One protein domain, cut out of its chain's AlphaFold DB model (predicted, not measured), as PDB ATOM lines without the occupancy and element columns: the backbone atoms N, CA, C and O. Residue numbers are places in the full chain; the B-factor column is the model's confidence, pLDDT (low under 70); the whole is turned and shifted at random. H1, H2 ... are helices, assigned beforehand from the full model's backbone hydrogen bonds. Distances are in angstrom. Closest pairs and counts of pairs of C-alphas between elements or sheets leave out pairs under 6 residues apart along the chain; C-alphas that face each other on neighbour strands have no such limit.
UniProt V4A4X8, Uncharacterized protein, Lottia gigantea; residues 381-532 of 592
ATOM      1  N   ALA A 381     157.852 164.169 115.181       61.25
ATOM      2  CA  ALA A 381     159.151 164.440 115.806       61.25
ATOM      3  C   ALA A 381     159.678 163.233 116.609       61.25
ATOM      4  O   ALA A 381     160.857 163.182 116.964       61.25
ATOM      5  N   CYS A 382     158.813 162.255 116.896       72.62
ATOM      6  CA  CYS A 382     159.166 161.030 117.594       72.62
ATOM      7  C   CYS A 382     159.936 160.074 116.672       72.62
ATOM      8  O   CYS A 382     159.356 159.220 116.002       72.62
ATOM      9  N   LYS A 383     161.267 160.183 116.678       71.62
ATOM     10  CA  LYS A 383     162.154 159.300 115.906       71.62
ATOM     11  C   LYS A 383     161.908 157.796 116.144       71.62
ATOM     12  O   LYS A 383     161.840 157.068 115.158       71.62
ATOM     13  N   PRO A 384     161.681 157.311 117.385       78.62
ATOM     14  CA  PRO A 384     161.315 155.912 117.612       78.62
ATOM     15  C   PRO A 384     160.054 155.474 116.856       78.62
ATOM     16  O   PRO A 384     160.017 154.375 116.310       78.62
ATOM     17  N   LEU A 385     159.032 156.333 116.783       73.56
ATOM     18  CA  LEU A 385     157.783 156.023 116.085       73.56
ATOM     19  C   LEU A 385     157.998 156.008 114.569       73.56
ATOM     20  O   LEU A 385     157.528 155.102 113.884       73.56
ATOM     21  N   GLU A 386     158.766 156.972 114.060       70.44
ATOM     22  CA  GLU A 386     159.171 157.031 112.657       70.44
ATOM     23  C   GLU A 386     159.938 155.766 112.229       70.44
ATOM     24  O   GLU A 386     159.640 155.182 111.182       70.44
ATOM     25  N   ASP A 387     160.878 155.303 113.056       75.94
ATOM     26  CA  ASP A 387     161.664 154.092 112.812       75.94
ATOM     27  C   ASP A 387     160.780 152.831 112.809       75.94
ATOM     28  O   ASP A 387     160.914 151.983 111.918       75.94
ATOM     29  N   CYS A 388     159.809 152.732 113.729       75.44
ATOM     30  CA  CYS A 388     158.821 151.649 113.746       75.44
ATOM     31  C   CYS A 388     158.011 151.587 112.446       75.44
ATOM     32  O   CYS A 388     157.856 150.515 111.846       75.44
ATOM     33  N   THR A 389     157.524 152.733 111.962       71.94
ATOM     34  CA  THR A 389     156.738 152.759 110.727       71.94
ATOM     35  C   THR A 389     157.597 152.506 109.489       71.94
ATOM     36  O   THR A 389     157.174 151.778 108.589       71.94
ATOM     37  N   LYS A 390     158.830 153.028 109.439       69.81
ATOM     38  CA  LYS A 390     159.792 152.737 108.360       69.81
ATOM     39  C   LYS A 390     160.131 151.251 108.286       69.81
ATOM     40  O   LYS A 390     160.180 150.685 107.190       69.81
ATOM     41  N   MET A 391     160.324 150.594 109.427       71.94
ATOM     42  CA  MET A 391     160.555 149.149 109.499       71.94
ATOM     43  C   MET A 391     159.365 148.351 108.944       71.94
ATOM     44  O   MET A 391     159.553 147.392 108.187       71.94
ATOM     45  N   TYR A 392     158.134 148.759 109.258       69.12
ATOM     46  CA  TYR A 392     156.936 148.118 108.719       69.12
ATOM     47  C   TYR A 392     156.782 148.338 107.215       69.12
ATOM     48  O   TYR A 392     156.643 147.373 106.462       69.12
ATOM     49  N   MET A 393     156.883 149.590 106.760       63.78
ATOM     50  CA  MET A 393     156.739 149.940 105.347       63.78
ATOM     51  C   MET A 393     157.832 149.303 104.491       63.78
ATOM     52  O   MET A 393     157.536 148.788 103.420       63.78
ATOM     53  N   SER A 394     159.079 149.255 104.963       63.59
ATOM     54  CA  SER A 394     160.152 148.542 104.260       63.59
ATOM     55  C   SER A 394     159.896 147.032 104.201       63.59
ATOM     56  O   SER A 394     160.090 146.428 103.148       63.59
ATOM     57  N   SER A 395     159.374 146.424 105.271       62.88
ATOM     58  CA  SER A 395     158.987 145.005 105.284       62.88
ATOM     59  C   SER A 395     157.806 144.693 104.357       62.88
ATOM     60  O   SER A 395     157.760 143.609 103.767       62.88
ATOM     61  N   PHE A 396     156.871 145.636 104.221       59.19
ATOM     62  CA  PHE A 396     155.694 145.549 103.360       59.19
ATOM     63  C   PHE A 396     156.051 145.762 101.878       59.19
ATOM     64  O   PHE A 396     155.767 144.903 101.045       59.19
ATOM     65  N   ILE A 397     156.755 146.857 101.554       53.28
ATOM     66  CA  ILE A 397     157.175 147.236 100.192       53.28
ATOM     67  C   ILE A 397     158.174 146.229  99.614       53.28
ATOM     68  O   ILE A 397     158.072 145.879  98.442       53.28
ATOM     69  N   GLN A 398     159.107 145.703 100.418       51.34
ATOM     70  CA  GLN A 398     160.050 144.678  99.948       51.34
ATOM     71  C   GLN A 398     159.397 143.299  99.721       51.34
ATOM     72  O   GLN A 398     160.119 142.331  99.499       51.34
ATOM     73  N   GLN A 399     158.062 143.169  99.817       51.38
ATOM     74  CA  GLN A 399     157.332 141.893  99.738       51.38
ATOM     75  C   GLN A 399     157.884 140.809 100.687       51.38
ATOM     76  O   GLN A 399     157.676 139.613 100.489       51.38
ATOM     77  N   LYS A 400     158.598 141.211 101.746       48.03
ATOM     78  CA  LYS A 400     159.201 140.297 102.726       48.03
ATOM     79  C   LYS A 400     158.213 139.871 103.808       48.03
ATOM     80  O   LYS A 400     158.570 139.080 104.686       48.03
ATOM     81  N   MET A 401     156.981 140.375 103.802       51.16
ATOM     82  CA  MET A 401     155.900 139.696 104.509       51.16
ATOM     83  C   MET A 401     155.607 138.397 103.752       51.16
ATOM     84  O   MET A 401     155.323 138.423 102.562       51.16
ATOM     85  N   SER A 402     155.843 137.258 104.403       53.12
ATOM     86  CA  SER A 402     155.971 135.964 103.725       53.12
ATOM     87  C   SER A 402     154.686 135.542 103.000       53.12
ATOM     88  O   SER A 402     153.614 136.095 103.229       53.12
ATOM     89  N   ARG A 403     154.777 134.478 102.189       58.88
ATOM     90  CA  ARG A 403     153.682 133.866 101.405       58.88
ATOM     91  C   ARG A 403     152.510 133.286 102.234       58.88
ATOM     92  O   ARG A 403     151.770 132.451 101.725       58.88
ATOM     93  N   THR A 404     152.365 133.647 103.511       59.16
ATOM     94  CA  THR A 404     151.341 133.106 104.416       59.16
ATOM     95  C   THR A 404     150.715 134.199 105.282       59.16
ATOM     96  O   THR A 404     151.414 135.076 105.801       59.16
ATOM     97  N   ALA A 405     149.399 134.104 105.501       59.00
ATOM     98  CA  ALA A 405     148.636 135.042 106.333       59.00
ATOM     99  C   ALA A 405     149.149 135.098 107.787       59.00
ATOM    100  O   ALA A 405     149.200 136.164 108.397       59.00
ATOM    101  N   SER A 406     149.634 133.963 108.302       60.44
ATOM    102  CA  SER A 406     150.260 133.843 109.625       60.44
ATOM    103  C   SER A 406     151.444 134.795 109.802       60.44
ATOM    104  O   SER A 406     151.519 135.499 110.802       60.44
ATOM    105  N   SER A 407     152.330 134.887 108.810       63.00
ATOM    106  CA  SER A 407     153.514 135.744 108.912       63.00
ATOM    107  C   SER A 407     153.203 137.242 108.887       63.00
ATOM    108  O   SER A 407     153.942 138.021 109.486       63.00
ATOM    109  N   MET A 408     152.128 137.648 108.199       61.66
ATOM    110  CA  MET A 408     151.658 139.036 108.195       61.66
ATOM    111  C   MET A 408     151.074 139.403 109.555       61.66
ATOM    112  O   MET A 408     151.370 140.477 110.077       61.66
ATOM    113  N   CYS A 409     150.308 138.484 110.146       66.44
ATOM    114  CA  CYS A 409     149.721 138.663 111.466       66.44
ATOM    115  C   CYS A 409     150.811 138.779 112.544       66.44
ATOM    116  O   CYS A 409     150.880 139.794 113.230       66.44
ATOM    117  N   THR A 410     151.746 137.823 112.604       66.00
ATOM    118  CA  THR A 410     152.886 137.831 113.542       66.00
ATOM    119  C   THR A 410     153.737 139.097 113.403       66.00
ATOM    120  O   THR A 410     154.045 139.750 114.392       66.00
ATOM    121  N   LYS A 411     154.089 139.526 112.181       69.56
ATOM    122  CA  LYS A 411     154.884 140.758 112.001       69.56
ATOM    123  C   LYS A 411     154.138 142.018 112.445       69.56
ATOM    124  O   LYS A 411     154.746 142.919 113.018       69.56
ATOM    125  N   THR A 412     152.837 142.096 112.188       68.31
ATOM    126  CA  THR A 412     152.048 143.278 112.553       68.31
ATOM    127  C   THR A 412     151.804 143.319 114.064       68.31
ATOM    128  O   THR A 412     152.068 144.332 114.703       68.31
ATOM    129  N   VAL A 413     151.390 142.205 114.663       70.12
ATOM    130  CA  VAL A 413     150.977 142.147 116.071       70.12
ATOM    131  C   VAL A 413     152.137 141.925 117.044       70.12
ATOM    132  O   VAL A 413     152.142 142.527 118.114       70.12
ATOM    133  N   ASP A 414     153.140 141.117 116.701       70.50
ATOM    134  CA  ASP A 414     154.249 140.816 117.620       70.50
ATOM    135  C   ASP A 414     155.439 141.760 117.449       70.50
ATOM    136  O   ASP A 414     156.266 141.872 118.349       70.50
ATOM    137  N   THR A 415     155.551 142.440 116.302       73.00
ATOM    138  CA  THR A 415     156.677 143.348 116.021       73.00
ATOM    139  C   THR A 415     156.243 144.807 115.935       73.00
ATOM    140  O   THR A 415     156.790 145.636 116.658       73.00
ATOM    141  N   LEU A 416     155.266 145.149 115.086       74.94
ATOM    142  CA  LEU A 416     154.888 146.553 114.890       74.94
ATOM    143  C   LEU A 416     154.143 147.136 116.100       74.94
ATOM    144  O   LEU A 416     154.529 148.199 116.576       74.94
ATOM    145  N   PHE A 417     153.120 146.452 116.616       74.00
ATOM    146  CA  PHE A 417     152.345 146.934 117.771       74.00
ATOM    147  C   PHE A 417     153.226 147.271 118.991       74.00
ATOM    148  O   PHE A 417     153.146 148.403 119.469       74.00
ATOM    149  N   PRO A 418     154.115 146.372 119.469       76.56
ATOM    150  CA  PRO A 418     154.996 146.679 120.596       76.56
ATOM    151  C   PRO A 418     156.001 147.793 120.288       76.56
ATOM    152  O   PRO A 418     156.364 148.557 121.179       76.56
ATOM    153  N   CYS A 419     156.448 147.902 119.033       79.81
ATOM    154  CA  CYS A 419     157.321 148.991 118.600       79.81
ATOM    155  C   CYS A 419     156.607 150.342 118.744       79.81
ATOM    156  O   CYS A 419     157.144 151.255 119.367       79.81
ATOM    157  N   VAL A 420     155.374 150.446 118.234       76.44
ATOM    158  CA  VAL A 420     154.550 151.660 118.331       76.44
ATOM    159  C   VAL A 420     154.238 151.997 119.788       76.44
ATOM    160  O   VAL A 420     154.420 153.141 120.186       76.44
ATOM    161  N   GLU A 421     153.850 151.020 120.608       76.75
ATOM    162  CA  GLU A 421     153.578 151.231 122.037       76.75
ATOM    163  C   GLU A 421     154.809 151.783 122.779       76.75
ATOM    164  O   GLU A 421     154.725 152.779 123.501       76.75
ATOM    165  N   ASN A 422     155.980 151.174 122.569       80.00
ATOM    166  CA  ASN A 422     157.223 151.643 123.178       80.00
ATOM    167  C   ASN A 422     157.619 153.030 122.670       80.00
ATOM    168  O   ASN A 422     158.108 153.848 123.450       80.00
ATOM    169  N   ALA A 423     157.397 153.315 121.388       79.69
ATOM    170  CA  ALA A 423     157.663 154.621 120.811       79.69
ATOM    171  C   ALA A 423     156.752 155.707 121.406       79.69
ATOM    172  O   ALA A 423     157.253 156.761 121.795       79.69
ATOM    173  N   LEU A 424     155.452 155.434 121.560       75.56
ATOM    174  CA  LEU A 424     154.494 156.350 122.187       75.56
ATOM    175  C   LEU A 424     154.887 156.676 123.632       75.56
ATOM    176  O   LEU A 424     154.937 157.850 124.001       75.56
ATOM    177  N   LYS A 425     155.272 155.658 124.419       78.12
ATOM    178  CA  LYS A 425     155.784 155.836 125.790       78.12
ATOM    179  C   LYS A 425     157.080 156.644 125.821       78.12
ATOM    180  O   LYS A 425     157.194 157.588 126.597       78.12
ATOM    181  N   THR A 426     158.040 156.306 124.960       80.56
ATOM    182  CA  THR A 426     159.345 156.992 124.879       80.56
ATOM    183  C   THR A 426     159.183 158.465 124.510       80.56
ATOM    184  O   THR A 426     159.924 159.315 124.994       80.56
ATOM    185  N   CYS A 427     158.197 158.774 123.671       74.44
ATOM    186  CA  CYS A 427     157.931 160.123 123.189       74.44
ATOM    187  C   CYS A 427     156.886 160.886 124.013       74.44
ATOM    188  O   CYS A 427     156.542 162.007 123.643       74.44
ATOM    189  N   ASN A 428     156.408 160.310 125.124       76.19
ATOM    190  CA  ASN A 428     155.395 160.892 126.008       76.19
ATOM    191  C   ASN A 428     154.132 161.363 125.258       76.19
ATOM    192  O   ASN A 428     153.595 162.441 125.516       76.19
ATOM    193  N   ILE A 429     153.690 160.570 124.279       70.88
ATOM    194  CA  ILE A 429     152.493 160.844 123.485       70.88
ATOM    195  C   ILE A 429     151.316 160.131 124.155       70.88
ATOM    196  O   ILE A 429     151.340 158.912 124.312       70.88
ATOM    197  N   SER A 430     150.293 160.891 124.557       65.75
ATOM    198  CA  SER A 430     149.083 160.333 125.169       65.75
ATOM    199  C   SER A 430     148.304 159.478 124.170       65.75
ATOM    200  O   SER A 430     148.056 159.897 123.041       65.75
ATOM    201  N   GLU A 431     147.865 158.301 124.610       64.50
ATOM    202  CA  GLU A 431     146.952 157.446 123.850       64.50
ATOM    203  C   GLU A 431     145.517 158.000 123.949       64.50
ATOM    204  O   GLU A 431     145.075 158.406 125.025       64.50
ATOM    205  N   ASN A 432     144.769 158.016 122.841       56.94
ATOM    206  CA  ASN A 432     143.375 158.469 122.832       56.94
ATOM    207  C   ASN A 432     142.404 157.295 123.065       56.94
ATOM    208  O   ASN A 432     142.264 156.414 122.217       56.94
ATOM    209  N   GLY A 433     141.678 157.323 124.190       54.75
ATOM    210  CA  GLY A 433     140.446 156.557 124.440       54.75
ATOM    211  C   GLY A 433     140.602 155.067 124.784       54.75
ATOM    212  O   GLY A 433     140.054 154.616 125.787       54.75
ATOM    213  N   VAL A 434     141.340 154.295 123.981       55.81
ATOM    214  CA  VAL A 434     141.580 152.854 124.188       55.81
ATOM    215  C   VAL A 434     143.084 152.634 124.313       55.81
ATOM    216  O   VAL A 434     143.849 153.144 123.505       55.81
ATOM    217  N   THR A 435     143.538 151.877 125.313       63.06
ATOM    218  CA  THR A 435     144.977 151.621 125.462       63.06
ATOM    219  C   THR A 435     145.473 150.700 124.347       63.06
ATOM    220  O   THR A 435     144.884 149.625 124.160       63.06
ATOM    221  N   VAL A 436     146.573 151.042 123.671       64.19
ATOM    222  CA  VAL A 436     147.196 150.226 122.602       64.19
ATOM    223  C   VAL A 436     147.438 148.784 123.075       64.19
ATOM    224  O   VAL A 436     147.232 147.828 122.327       64.19
ATOM    225  N   GLN A 437     147.742 148.611 124.363       65.88
ATOM    226  CA  GLN A 437     147.942 147.322 125.026       65.88
ATOM    227  C   GLN A 437     146.705 146.393 125.019       65.88
ATOM    228  O   GLN A 437     146.830 145.176 124.848       65.88
ATOM    229  N   LYS A 438     145.494 146.944 125.182       69.81
ATOM    230  CA  LYS A 438     144.246 146.158 125.133       69.81
ATOM    231  C   LYS A 438     143.984 145.651 123.716       69.81
ATOM    232  O   LYS A 438     143.691 144.472 123.531       69.81
ATOM    233  N   VAL A 439     144.187 146.508 122.713       68.62
ATOM    234  CA  VAL A 439     144.026 146.135 121.299       68.62
ATOM    235  C   VAL A 439     145.098 145.131 120.862       68.62
ATOM    236  O   VAL A 439     144.791 144.183 120.143       68.62
ATOM    237  N   ALA A 440     146.328 145.259 121.370       66.38
ATOM    238  CA  ALA A 440     147.401 144.295 121.133       66.38
ATOM    239  C   ALA A 440     147.060 142.895 121.669       66.38
ATOM    240  O   ALA A 440     147.347 141.898 121.012       66.38
ATOM    241  N   THR A 441     146.410 142.798 122.833       72.44
ATOM    242  CA  THR A 441     145.964 141.510 123.396       72.44
ATOM    243  C   THR A 441     144.927 140.831 122.497       72.44
ATOM    244  O   THR A 441     145.051 139.641 122.205       72.44
ATOM    245  N   VAL A 442     143.951 141.588 121.989       72.38
ATOM    246  CA  VAL A 442     142.949 141.067 121.042       72.38
ATOM    247  C   VAL A 442     143.601 140.670 119.714       72.38
ATOM    248  O   VAL A 442     143.332 139.588 119.193       72.38
ATOM    249  N   GLY A 443     144.526 141.489 119.207       69.75
ATOM    250  CA  GLY A 443     145.322 141.182 118.018       69.75
ATOM    251  C   GLY A 443     146.171 139.915 118.173       69.75
ATOM    252  O   GLY A 443     146.266 139.123 117.238       69.75
ATOM    253  N   LYS A 444     146.748 139.664 119.355       72.44
ATOM    254  CA  LYS A 444     147.505 138.430 119.643       72.44
ATOM    255  C   LYS A 444     146.602 137.204 119.660       72.44
ATOM    256  O   LYS A 444     146.944 136.198 119.042       72.44
ATOM    257  N   GLY A 445     145.435 137.306 120.300       70.94
ATOM    258  CA  GLY A 445     144.420 136.249 120.276       70.94
ATOM    259  C   GLY A 445     143.981 135.906 118.849       70.94
ATOM    260  O   GLY A 445     143.941 134.734 118.478       70.94
ATOM    261  N   TYR A 446     143.760 136.931 118.022       71.81
ATOM    262  CA  TYR A 446     143.475 136.783 116.595       71.81
ATOM    263  C   TYR A 446     144.593 136.057 115.840       71.81
ATOM    264  O   TYR A 446     144.340 135.072 115.145       71.81
ATOM    265  N   CYS A 447     145.842 136.499 115.995       69.06
ATOM    266  CA  CYS A 447     146.962 135.884 115.294       69.06
ATOM    267  C   CYS A 447     147.218 134.441 115.733       69.06
ATOM    268  O   CYS A 447     147.505 133.609 114.872       69.06
ATOM    269  N   SER A 448     147.074 134.104 117.018       71.44
ATOM    270  CA  SER A 448     147.211 132.714 117.491       71.44
ATOM    271  C   SER A 448     146.222 131.796 116.768       71.44
ATOM    272  O   SER A 448     146.630 130.826 116.130       71.44
ATOM    273  N   GLN A 449     144.942 132.183 116.721       67.88
ATOM    274  CA  GLN A 449     143.901 131.408 116.034       67.88
ATOM    275  C   GLN A 449     144.178 131.232 114.531       67.88
ATOM    276  O   GLN A 449     143.925 130.167 113.966       67.88
ATOM    277  N   LEU A 450     144.741 132.247 113.869       64.88
ATOM    278  CA  LEU A 450     145.095 132.178 112.448       64.88
ATOM    279  C   LEU A 450     146.376 131.395 112.145       64.88
ATOM    280  O   LEU A 450     146.521 130.838 111.053       64.88
ATOM    281  N   THR A 451     147.345 131.411 113.058       63.38
ATOM    282  CA  THR A 451     148.663 130.787 112.859       63.38
ATOM    283  C   THR A 451     148.637 129.276 113.100       63.38
ATOM    284  O   THR A 451     149.369 128.540 112.421       63.38
ATOM    285  N   GLU A 452     147.761 128.814 113.995       68.94
ATOM    286  CA  GLU A 452     147.591 127.404 114.367       68.94
ATOM    287  C   GLU A 452     146.913 126.570 113.261       68.94
ATOM    288  O   GLU A 452     147.269 125.406 113.047       68.94
ATOM    289  N   ASP A 453     146.013 127.162 112.468       72.38
ATOM    290  CA  ASP A 453     145.302 126.443 111.409       72.38
ATOM    291  C   ASP A 453     146.054 126.443 110.064       72.38
ATOM    292  O   ASP A 453     146.040 127.411 109.297       72.38
ATOM    293  N   LYS A 454     146.667 125.301 109.714       73.19
ATOM    294  CA  LYS A 454     147.387 125.121 108.436       73.19
ATOM    295  C   LYS A 454     146.525 125.404 107.197       73.19
ATOM    296  O   LYS A 454     147.072 125.829 106.178       73.19
ATOM    297  N   THR A 455     145.217 125.153 107.258       73.12
ATOM    298  CA  THR A 455     144.303 125.325 106.121       73.12
ATOM    299  C   THR A 455     144.042 126.805 105.853       73.12
ATOM    300  O   THR A 455     144.110 127.230 104.702       73.12
ATOM    301  N   ILE A 456     143.823 127.601 106.903       72.12
ATOM    302  CA  ILE A 456     143.681 129.062 106.796       72.12
ATOM    303  C   ILE A 456     145.015 129.698 106.414       72.12
ATOM    304  O   ILE A 456     145.079 130.507 105.488       72.12
ATOM    305  N   ARG A 457     146.100 129.294 107.081       71.19
ATOM    306  CA  ARG A 457     147.441 129.857 106.892       71.19
ATOM    307  C   ARG A 457     147.922 129.813 105.442       71.19
ATOM    308  O   ARG A 457     148.584 130.749 104.991       71.19
ATOM    309  N   ASN A 458     147.587 128.735 104.737       74.56
ATOM    310  CA  ASN A 458     147.969 128.504 103.346       74.56
ATOM    311  C   ASN A 458     146.867 128.903 102.346       74.56
ATOM    312  O   ASN A 458     147.032 128.716 101.140       74.56
ATOM    313  N   CYS A 459     145.737 129.438 102.814       78.50
ATOM    314  CA  CYS A 459     144.642 129.837 101.946       78.50
ATOM    315  C   CYS A 459     144.963 131.157 101.233       78.50
ATOM    316  O   CYS A 459     145.072 132.221 101.846       78.50
ATOM    317  N   ARG A 460     145.069 131.105  99.899       80.38
ATOM    318  CA  ARG A 460     145.382 132.276  99.067       80.38
ATOM    319  C   ARG A 460     144.337 133.387  99.193       80.38
ATOM    320  O   ARG A 460     144.710 134.555  99.200       80.38
ATOM    321  N   ALA A 461     143.055 133.039  99.303       79.56
ATOM    322  CA  ALA A 461     141.983 134.021  99.456       79.56
ATOM    323  C   ALA A 461     142.118 134.809 100.769       79.56
ATOM    324  O   ALA A 461     142.001 136.031 100.754       79.56
ATOM    325  N   VAL A 462     142.470 134.129 101.867       78.81
ATOM    326  CA  VAL A 462     142.771 134.767 103.161       78.81
ATOM    327  C   VAL A 462     143.997 135.669 103.047       78.81
ATOM    328  O   VAL A 462     143.957 136.810 103.493       78.81
ATOM    329  N   MET A 463     145.066 135.209 102.393       75.00
ATOM    330  CA  MET A 463     146.269 136.023 102.179       75.00
ATOM    331  C   MET A 463     145.971 137.310 101.392       75.00
ATOM    332  O   MET A 463     146.368 138.387 101.821       75.00
ATOM    333  N   MET A 464     145.245 137.219 100.273       74.94
ATOM    334  CA  MET A 464     144.876 138.386  99.454       74.94
ATOM    335  C   MET A 464     143.988 139.369 100.221       74.94
ATOM    336  O   MET A 464     144.198 140.578 100.169       74.94
ATOM    337  N   CYS A 465     143.017 138.840 100.961       80.75
ATOM    338  CA  CYS A 465     142.155 139.597 101.859       80.75
ATOM    339  C   CYS A 465     142.976 140.397 102.889       80.75
ATOM    340  O   CYS A 465     142.846 141.615 102.977       80.75
ATOM    341  N   GLN A 466     143.899 139.736 103.591       75.31
ATOM    342  CA  GLN A 466     144.771 140.376 104.580       75.31
ATOM    343  C   GLN A 466     145.735 141.385 103.949       75.31
ATOM    344  O   GLN A 466     145.988 142.439 104.525       75.31
ATOM    345  N   MET A 467     146.257 141.113 102.751       70.94
ATOM    346  CA  MET A 467     147.068 142.089 102.016       70.94
ATOM    347  C   MET A 467     146.286 143.365 101.703       70.94
ATOM    348  O   MET A 467     146.831 144.451 101.884       70.94
ATOM    349  N   ASN A 468     145.020 143.250 101.298       70.38
ATOM    350  CA  ASN A 468     144.174 144.410 101.011       70.38
ATOM    351  C   ASN A 468     143.883 145.233 102.272       70.38
ATOM    352  O   ASN A 468     144.015 146.454 102.234       70.38
ATOM    353  N   VAL A 469     143.563 144.572 103.391       73.44
ATOM    354  CA  VAL A 469     143.355 145.252 104.680       73.44
ATOM    355  C   VAL A 469     144.640 145.959 105.136       73.44
ATOM    356  O   VAL A 469     144.596 147.119 105.527       73.44
ATOM    357  N   ASN A 470     145.811 145.329 105.005       68.12
ATOM    358  CA  ASN A 470     147.082 145.979 105.344       68.12
ATOM    359  C   ASN A 470     147.448 147.121 104.371       68.12
ATOM    360  O   ASN A 470     148.030 148.117 104.788       68.12
ATOM    361  N   PHE A 471     147.088 147.033 103.083       64.31
ATOM    362  CA  PHE A 471     147.337 148.112 102.115       64.31
ATOM    363  C   PHE A 471     146.557 149.388 102.463       64.31
ATOM    364  O   PHE A 471     147.067 150.499 102.304       64.31
ATOM    365  N   THR A 472     145.349 149.236 103.017       62.28
ATOM    366  CA  THR A 472     144.569 150.368 103.536       62.28
ATOM    367  C   THR A 472     145.195 151.040 104.768       62.28
ATOM    368  O   THR A 472     144.744 152.112 105.155       62.28
ATOM    369  N   MET A 473     146.276 150.485 105.338       59.50
ATOM    370  CA  MET A 473     146.955 150.984 106.547       59.50
ATOM    371  C   MET A 473     148.265 151.738 106.291       59.50
ATOM    372  O   MET A 473     149.102 151.860 107.181       59.50
ATOM    373  N   SER A 474     148.481 152.240 105.079       55.84
ATOM    374  CA  SER A 474     149.750 152.885 104.714       55.84
ATOM    375  C   SER A 474     149.994 154.263 105.351       55.84
ATOM    376  O   SER A 474     151.052 154.838 105.100       55.84
ATOM    377  N   ASP A 475     149.071 154.797 106.167       61.56
ATOM    378  CA  ASP A 475     149.244 156.084 106.854       61.56
ATOM    379  C   ASP A 475     149.843 155.909 108.269       61.56
ATOM    380  O   ASP A 475     149.144 155.449 109.180       61.56
ATOM    381  N   PRO A 476     151.109 156.320 108.493       56.62
ATOM    382  CA  PRO A 476     151.777 156.262 109.795       56.62
ATOM    383  C   PRO A 476     151.016 156.961 110.923       56.62
ATOM    384  O   PRO A 476     151.113 156.542 112.073       56.62
ATOM    385  N   LEU A 477     150.257 158.017 110.608       57.78
ATOM    386  CA  LEU A 477     149.523 158.797 111.607       57.78
ATOM    387  C   LEU A 477     148.382 158.022 112.246       57.78
ATOM    388  O   LEU A 477     148.035 158.271 113.393       57.78
ATOM    389  N   GLN A 478     147.772 157.096 111.511       67.00
ATOM    390  CA  GLN A 478     146.643 156.351 112.052       67.00
ATOM    391  C   GLN A 478     147.107 155.255 113.017       67.00
ATOM    392  O   GLN A 478     146.366 154.894 113.925       67.00
ATOM    393  N   MET A 479     148.360 154.800 112.910       64.12
ATOM    394  CA  MET A 479     148.943 153.779 113.790       64.12
ATOM    395  C   MET A 479     149.083 154.225 115.253       64.12
ATOM    396  O   MET A 479     149.340 153.389 116.110       64.12
ATOM    397  N   THR A 480     148.911 155.505 115.580       61.69
ATOM    398  CA  THR A 480     148.893 155.977 116.977       61.69
ATOM    399  C   THR A 480     147.487 156.084 117.557       61.69
ATOM    400  O   THR A 480     147.321 156.306 118.753       61.69
ATOM    401  N   ASN A 481     146.462 155.893 116.727       68.38
ATOM    402  CA  ASN A 481     145.073 155.914 117.142       68.38
ATOM    403  C   ASN A 481     144.611 154.488 117.479       68.38
ATOM    404  O   ASN A 481     144.553 153.606 116.624       68.38
ATOM    405  N   ALA A 482     144.229 154.243 118.730       66.44
ATOM    406  CA  ALA A 482     143.739 152.928 119.132       66.44
ATOM    407  C   ALA A 482     142.422 152.534 118.433       66.44
ATOM    408  O   ALA A 482     142.215 151.357 118.141       66.44
ATOM    409  N   THR A 483     141.575 153.501 118.062       70.25
ATOM    410  CA  THR A 483     140.375 153.266 117.239       70.25
ATOM    411  C   THR A 483     140.734 152.754 115.843       70.25
ATOM    412  O   THR A 483     140.022 151.918 115.289       70.25
ATOM    413  N   PHE A 484     141.859 153.197 115.279       73.56
ATOM    414  CA  PHE A 484     142.344 152.678 114.003       73.56
ATOM    415  C   PHE A 484     142.787 151.218 114.123       73.56
ATOM    416  O   PHE A 484     142.396 150.393 113.301       73.56
ATOM    417  N   TRP A 485     143.522 150.867 115.181       72.81
ATOM    418  CA  TRP A 485     143.890 149.473 115.441       72.81
ATOM    419  C   TRP A 485     142.674 148.573 115.677       72.81
ATOM    420  O   TRP A 485     142.637 147.443 115.199       72.81
ATOM    421  N   CYS A 486     141.649 149.091 116.344       75.81
ATOM    422  CA  CYS A 486     140.354 148.433 116.470       75.81
ATOM    423  C   CYS A 486     139.685 148.184 115.112       75.81
ATOM    424  O   CYS A 486     139.248 147.067 114.830       75.81
ATOM    425  N   GLY A 487     139.665 149.198 114.240       76.81
ATOM    426  CA  GLY A 487     139.169 149.072 112.871       76.81
ATOM    427  C   GLY A 487     139.968 148.062 112.045       76.81
ATOM    428  O   GLY A 487     139.380 147.289 111.290       76.81
ATOM    429  N   TYR A 488     141.288 148.008 112.231       77.06
ATOM    430  CA  TYR A 488     142.152 147.023 111.587       77.06
ATOM    431  C   TYR A 488     141.818 145.596 112.004       77.06
ATOM    432  O   TYR A 488     141.576 144.754 111.137       77.06
ATOM    433  N   VAL A 489     141.804 145.314 113.311       77.69
ATOM    434  CA  VAL A 489     141.532 143.960 113.804       77.69
ATOM    435  C   VAL A 489     140.117 143.546 113.395       77.69
ATOM    436  O   VAL A 489     139.948 142.454 112.863       77.69
ATOM    437  N   GLY A 490     139.128 144.440 113.514       79.94
ATOM    438  CA  GLY A 490     137.759 144.192 113.053       79.94
ATOM    439  C   GLY A 490     137.675 143.872 111.556       79.94
ATOM    440  O   GLY A 490     137.160 142.822 111.179       79.94
ATOM    441  N   SER A 491     138.269 144.712 110.702       82.38
ATOM    442  CA  SER A 491     138.287 144.500 109.243       82.38
ATOM    443  C   SER A 491     139.016 143.214 108.854       82.38
ATOM    444  O   SER A 491     138.621 142.524 107.915       82.38
ATOM    445  N   SER A 492     140.078 142.870 109.585       79.06
ATOM    446  CA  SER A 492     140.843 141.643 109.371       79.06
ATOM    447  C   SER A 492     140.013 140.405 109.728       79.06
ATOM    448  O   SER A 492     140.036 139.422 108.984       79.06
ATOM    449  N   VAL A 493     139.245 140.450 110.822       81.56
ATOM    450  CA  VAL A 493     138.318 139.379 111.225       81.56
ATOM    451  C   VAL A 493     137.177 139.234 110.217       81.56
ATOM    452  O   VAL A 493     136.977 138.144 109.681       81.56
ATOM    453  N   ASP A 494     136.497 140.330 109.872       83.31
ATOM    454  CA  ASP A 494     135.372 140.328 108.925       83.31
ATOM    455  C   ASP A 494     135.774 139.801 107.545       83.31
ATOM    456  O   ASP A 494     135.062 139.010 106.920       83.31
ATOM    457  N   CYS A 495     136.950 140.205 107.070       84.25
ATOM    458  CA  CYS A 495     137.453 139.779 105.776       84.25
ATOM    459  C   CYS A 495     137.723 138.261 105.742       84.25
ATOM    460  O   CYS A 495     137.434 137.604 104.739       84.25
ATOM    461  N   ILE A 496     138.200 137.669 106.842       79.75
ATOM    462  CA  ILE A 496     138.395 136.215 106.943       79.75
ATOM    463  C   ILE A 496     137.063 135.476 107.040       79.75
ATOM    464  O   ILE A 496     136.899 134.473 106.341       79.75
ATOM    465  N   ASN A 497     136.099 135.987 107.811       84.31
ATOM    466  CA  ASN A 497     134.752 135.407 107.881       84.31
ATOM    467  C   ASN A 497     134.121 135.351 106.498       84.31
ATOM    468  O   ASN A 497     133.716 134.277 106.056       84.31
ATOM    469  N   GLY A 498     134.183 136.453 105.748       84.25
ATOM    470  CA  GLY A 498     133.689 136.495 104.375       84.25
ATOM    471  C   GLY A 498     134.377 135.488 103.446       84.25
ATOM    472  O   GLY A 498     133.721 134.883 102.596       84.25
ATOM    473  N   VAL A 499     135.686 135.256 103.604       83.94
ATOM    474  CA  VAL A 499     136.410 134.236 102.823       83.94
ATOM    475  C   VAL A 499     135.970 132.817 103.204       83.94
ATOM    476  O   VAL A 499     135.767 131.989 102.313       83.94
ATOM    477  N   ILE A 500     135.804 132.525 104.496       81.81
ATOM    478  CA  ILE A 500     135.386 131.206 104.990       81.81
ATOM    479  C   ILE A 500     133.936 130.910 104.577       81.81
ATOM    480  O   ILE A 500     133.654 129.836 104.040       81.81
ATOM    481  N   GLU A 501     133.017 131.859 104.764       83.81
ATOM    482  CA  GLU A 501     131.599 131.732 104.408       83.81
ATOM    483  C   GLU A 501     131.410 131.417 102.925       83.81
ATOM    484  O   GLU A 501     130.693 130.469 102.587       83.81
ATOM    485  N   ARG A 502     132.131 132.134 102.052       83.19
ATOM    486  CA  ARG A 502     132.075 131.991 100.587       83.19
ATOM    487  C   ARG A 502     132.855 130.791 100.039       83.19
ATOM    488  O   ARG A 502     133.042 130.702  98.830       83.19
ATOM    489  N   ASN A 503     133.323 129.877 100.893       76.56
ATOM    490  CA  ASN A 503     134.151 128.727 100.508       76.56
ATOM    491  C   ASN A 503     135.439 129.124  99.755       76.56
ATOM    492  O   ASN A 503     135.943 128.366  98.928       76.56
ATOM    493  N   GLY A 504     136.017 130.292 100.055       73.62
ATOM    494  CA  GLY A 504     137.256 130.767  99.427       73.62
ATOM    495  C   GLY A 504     138.498 129.933  99.776       73.62
ATOM    496  O   GLY A 504     139.555 130.121  99.173       73.62
ATOM    497  N   CYS A 505     138.372 128.998 100.722       80.94
ATOM    498  CA  CYS A 505     139.387 128.012 101.081       80.94
ATOM    499  C   CYS A 505     138.843 126.591 100.811       80.94
ATOM    500  O   CYS A 505     138.170 126.027 101.675       80.94
ATOM    501  N   PRO A 506     139.134 125.987  99.641       74.12
ATOM    502  CA  PRO A 506     138.440 124.789  99.145       74.12
ATOM    503  C   PRO A 506     138.683 123.499  99.951       74.12
ATOM    504  O   PRO A 506     137.986 122.515  99.740       74.12
ATOM    505  N   ASN A 507     139.633 123.498 100.893       78.38
ATOM    506  CA  ASN A 507     140.039 122.318 101.671       78.38
ATOM    507  C   ASN A 507     139.611 122.376 103.153       78.38
ATOM    508  O   ASN A 507     140.201 121.694 103.992       78.38
ATOM    509  N   ILE A 508     138.647 123.230 103.511       79.25
ATOM    510  CA  ILE A 508     138.101 123.294 104.876       79.25
ATOM    511  C   ILE A 508     136.914 122.326 104.975       79.25
ATOM    512  O   ILE A 508     135.953 122.452 104.221       79.25
ATOM    513  N   SER A 509     136.964 121.369 105.909       81.19
ATOM    514  CA  SER A 509     135.823 120.481 106.170       81.19
ATOM    515  C   SER A 509     134.638 121.260 106.766       81.19
ATOM    516  O   SER A 509     134.858 122.264 107.447       81.19
ATOM    517  N   PRO A 510     133.382 120.820 106.573       81.62
ATOM    518  CA  PRO A 510     132.207 121.521 107.104       81.62
ATOM    519  C   PRO A 510     132.242 121.735 108.626       81.62
ATOM    520  O   PRO A 510     131.948 122.823 109.108       81.62
ATOM    521  N   GLU A 511     132.675 120.729 109.387       81.75
ATOM    522  CA  GLU A 511     132.823 120.809 110.850       81.75
ATOM    523  C   GLU A 511     133.853 121.868 111.256       81.75
ATOM    524  O   GLU A 511     133.623 122.694 112.142       81.75
ATOM    525  N   LYS A 512     134.979 121.890 110.538       80.06
ATOM    526  CA  LYS A 512     136.058 122.848 110.754       80.06
ATOM    527  C   LYS A 512     135.640 124.259 110.348       80.06
ATOM    528  O   LYS A 512     135.960 125.207 111.056       80.06
ATOM    529  N   LYS A 513     134.855 124.404 109.276       81.25
ATOM    530  CA  LYS A 513     134.239 125.674 108.866       81.25
ATOM    531  C   LYS A 513     133.376 126.249 109.991       81.25
ATOM    532  O   LYS A 513     133.558 127.405 110.352       81.25
ATOM    533  N   THR A 514     132.500 125.441 110.583       83.00
ATOM    534  CA  THR A 514     131.633 125.864 111.695       83.00
ATOM    535  C   THR A 514     132.439 126.263 112.932       83.00
ATOM    536  O   THR A 514     132.164 127.298 113.537       83.00
ATOM    537  N   SER A 515     133.470 125.489 113.288       81.75
ATOM    538  CA  SER A 515     134.349 125.818 114.419       81.75
ATOM    539  C   SER A 515     135.116 127.127 114.203       81.75
ATOM    540  O   SER A 515     135.245 127.911 115.140       81.75
ATOM    541  N   LEU A 516     135.598 127.377 112.984       76.50
ATOM    542  CA  LEU A 516     136.330 128.594 112.630       76.50
ATOM    543  C   LEU A 516     135.428 129.831 112.603       76.50
ATOM    544  O   LEU A 516     135.820 130.876 113.118       76.50
ATOM    545  N   LEU A 517     134.213 129.714 112.057       82.19
ATOM    546  CA  LEU A 517     133.226 130.798 112.085       82.19
ATOM    547  C   LEU A 517     132.824 131.148 113.520       82.19
ATOM    548  O   LEU A 517     132.732 132.316 113.870       82.19
ATOM    549  N   LYS A 518     132.670 130.148 114.393       83.50
ATOM    550  CA  LYS A 518     132.401 130.404 115.811       83.50
ATOM    551  C   LYS A 518     133.560 131.143 116.493       83.50
ATOM    552  O   LYS A 518     133.326 132.144 117.159       83.50
ATOM    553  N   ALA A 519     134.796 130.681 116.297       77.00
ATOM    554  CA  ALA A 519     135.978 131.292 116.913       77.00
ATOM    555  C   ALA A 519     136.193 132.750 116.471       77.00
ATOM    556  O   ALA A 519     136.529 133.614 117.278       77.00
ATOM    557  N   THR A 520     135.956 133.030 115.192       76.56
ATOM    558  CA  THR A 520     136.074 134.376 114.625       76.56
ATOM    559  C   THR A 520     134.927 135.302 115.036       76.56
ATOM    560  O   THR A 520     135.175 136.481 115.266       76.56
ATOM    561  N   GLU A 521     133.703 134.800 115.210       81.56
ATOM    562  CA  GLU A 521     132.593 135.571 115.797       81.56
ATOM    563  C   GLU A 521     132.806 135.875 117.290       81.56
ATOM    564  O   GLU A 521     132.498 136.973 117.758       81.56
ATOM    565  N   ASP A 522     133.386 134.946 118.054       81.00
ATOM    566  CA  ASP A 522     133.787 135.197 119.447       81.00
ATOM    567  C   ASP A 522     134.864 136.285 119.515       81.00
ATOM    568  O   ASP A 522     134.805 137.202 120.335       81.00
ATOM    569  N   LEU A 523     135.820 136.245 118.590       73.25
ATOM    570  CA  LEU A 523     136.840 137.271 118.473       73.25
ATOM    571  C   LEU A 523     136.266 138.621 118.026       73.25
ATOM    572  O   LEU A 523     136.668 139.650 118.560       73.25
ATOM    573  N   LYS A 524     135.313 138.640 117.091       77.62
ATOM    574  CA  LYS A 524     134.611 139.856 116.666       77.62
ATOM    575  C   LYS A 524     133.895 140.527 117.837       77.62
ATOM    576  O   LYS A 524     133.957 141.748 117.970       77.62
ATOM    577  N   ARG A 525     133.283 139.735 118.722       81.31
ATOM    578  CA  ARG A 525     132.713 140.228 119.984       81.31
ATOM    579  C   ARG A 525     133.783 140.791 120.913       81.31
ATOM    580  O   ARG A 525     133.644 141.926 121.349       81.31
ATOM    581  N   ASN A 526     134.899 140.087 121.105       78.12
ATOM    582  CA  ASN A 526     136.015 140.592 121.916       78.12
ATOM    583  C   ASN A 526     136.604 141.907 121.371       78.12
ATOM    584  O   ASN A 526     136.981 142.782 122.151       78.12
ATOM    585  N   VAL A 527     136.680 142.058 120.042       74.06
ATOM    586  CA  VAL A 527     137.055 143.320 119.388       74.06
ATOM    587  C   VAL A 527     136.034 144.396 119.735       74.06
ATOM    588  O   VAL A 527     136.431 145.448 120.219       74.06
ATOM    589  N   ALA A 528     134.737 144.139 119.548       76.88
ATOM    590  CA  ALA A 528     133.685 145.107 119.855       76.88
ATOM    591  C   ALA A 528     133.709 145.555 121.327       76.88
ATOM    592  O   ALA A 528     133.675 146.755 121.595       76.88
ATOM    593  N   ASP A 529     133.861 144.616 122.263       77.25
ATOM    594  CA  ASP A 529     133.916 144.892 123.701       77.25
ATOM    595  C   ASP A 529     135.152 145.724 124.065       77.25
ATOM    596  O   ASP A 529     135.059 146.707 124.800       77.25
ATOM    597  N   THR A 530     136.311 145.382 123.497       73.75
ATOM    598  CA  THR A 530     137.579 146.085 123.755       73.75
ATOM    599  C   THR A 530     137.624 147.473 123.116       73.75
ATOM    600  O   THR A 530     138.281 148.378 123.630       73.75
ATOM    601  N   CYS A 531     136.932 147.641 121.991       71.56
ATOM    602  CA  CYS A 531     136.968 148.834 121.154       71.56
ATOM    603  C   CYS A 531     135.792 149.788 121.392       71.56
ATOM    604  O   CYS A 531     135.605 150.733 120.620       71.56
ATOM    605  N   THR A 532     135.015 149.581 122.460       65.94
ATOM    606  CA  THR A 532     134.040 150.568 122.926       65.94
ATOM    607  C   THR A 532     134.772 151.831 123.382       65.94
ATOM    608  O   THR A 532     135.425 151.874 124.421       65.94
TER     609      THR A 532
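What this domain is: This is residues 381 to 532 of the 592 residues of an uncharacterized protein of Lottia gigantea (UniProt V4A4X8). Five helices stand side by side in an up-and-down bundle: H2, H3, H6 and H5 form a loosely closed ring of four, and H7 packs on H3 and H6 at one side. H1 packs on H2 at the other side, far from H7, and the very short H4 sits at one end, near the start of H2. The printed part has 152 residues with seven named helices, H1 to H7 in that order, and no named strand; its class is all helix. It is compact, with a radius of gyration of the C-alphas of 15.5 A and spans of 51 by 35 by 22 A.

How they stand to each other: H2, residues 405 to 426, is the longest helix. It touches H3, residues 436 to 452, closest at the C-alphas of Ser 406 and Thr 451, 4.7 A apart; this hairpin has a shallow tilt of 17 degrees. H2 also forms a hairpin with H1, residues 383 to 397, at a shallow tilt of 14 degrees, closest at the C-alphas of Leu 385 and Ala 423, 4.9 A. With residues 405 to 408 alone, H2 touches H5, residues 460 to 471; the closest C-alphas, of Ala 405 and Met 463, are 4.9 A apart. H6, residues 482 to 501, forms a hairpin with H5 at 21 degrees, closest at the C-alphas of Val 462 and Ile 496, 6.0 A. H6 touches H3, the same way, closest at the C-alphas of Val 436 and Ala 482, 5.6 A. H7, residues 510 to 530, touches H6, closest at the C-alphas of Asn 497 and Leu 517, 6.4 A, and H3, closest at those of Val 442 and Val 527, 6.5 A. H4, residues 454 to 457, only just touches H2, with 3 pairs of C-alphas within 8 A, the closest those of Ala 405 and Arg 457, 5.4 A. H1 and H7 are apart. Every O i to N i+4 pair is within hydrogen-bond range in H1, H3, H5, H6 and H7, and 16 of 18 in H2; H4 is too short for such a pair.

Where its parts are: H2 is 30.7 A long from first to last C-alpha, beginning at C-alpha 405, (148.636, 135.042, 106.333). H7 is 30.2 A, H6 28.5 A, H3 24.3 A, H1 20.4 A, H5 16.2 A and H4 5.0 A. H1 begins at C-alpha 383, (162.154, 159.300, 115.906), and H7 ends at C-alpha 530, (137.579, 146.085, 123.755).

The domain as a whole: The two C-alphas farthest apart, of Ala 381 and Pro 510, are 51.4 A apart. The printed part has no cut, and no link is long. Mean pLDDT of the printed part is 71.7, and 54 residues are under 70, among them 392 to 412, 430 to 440 and 470 to 482.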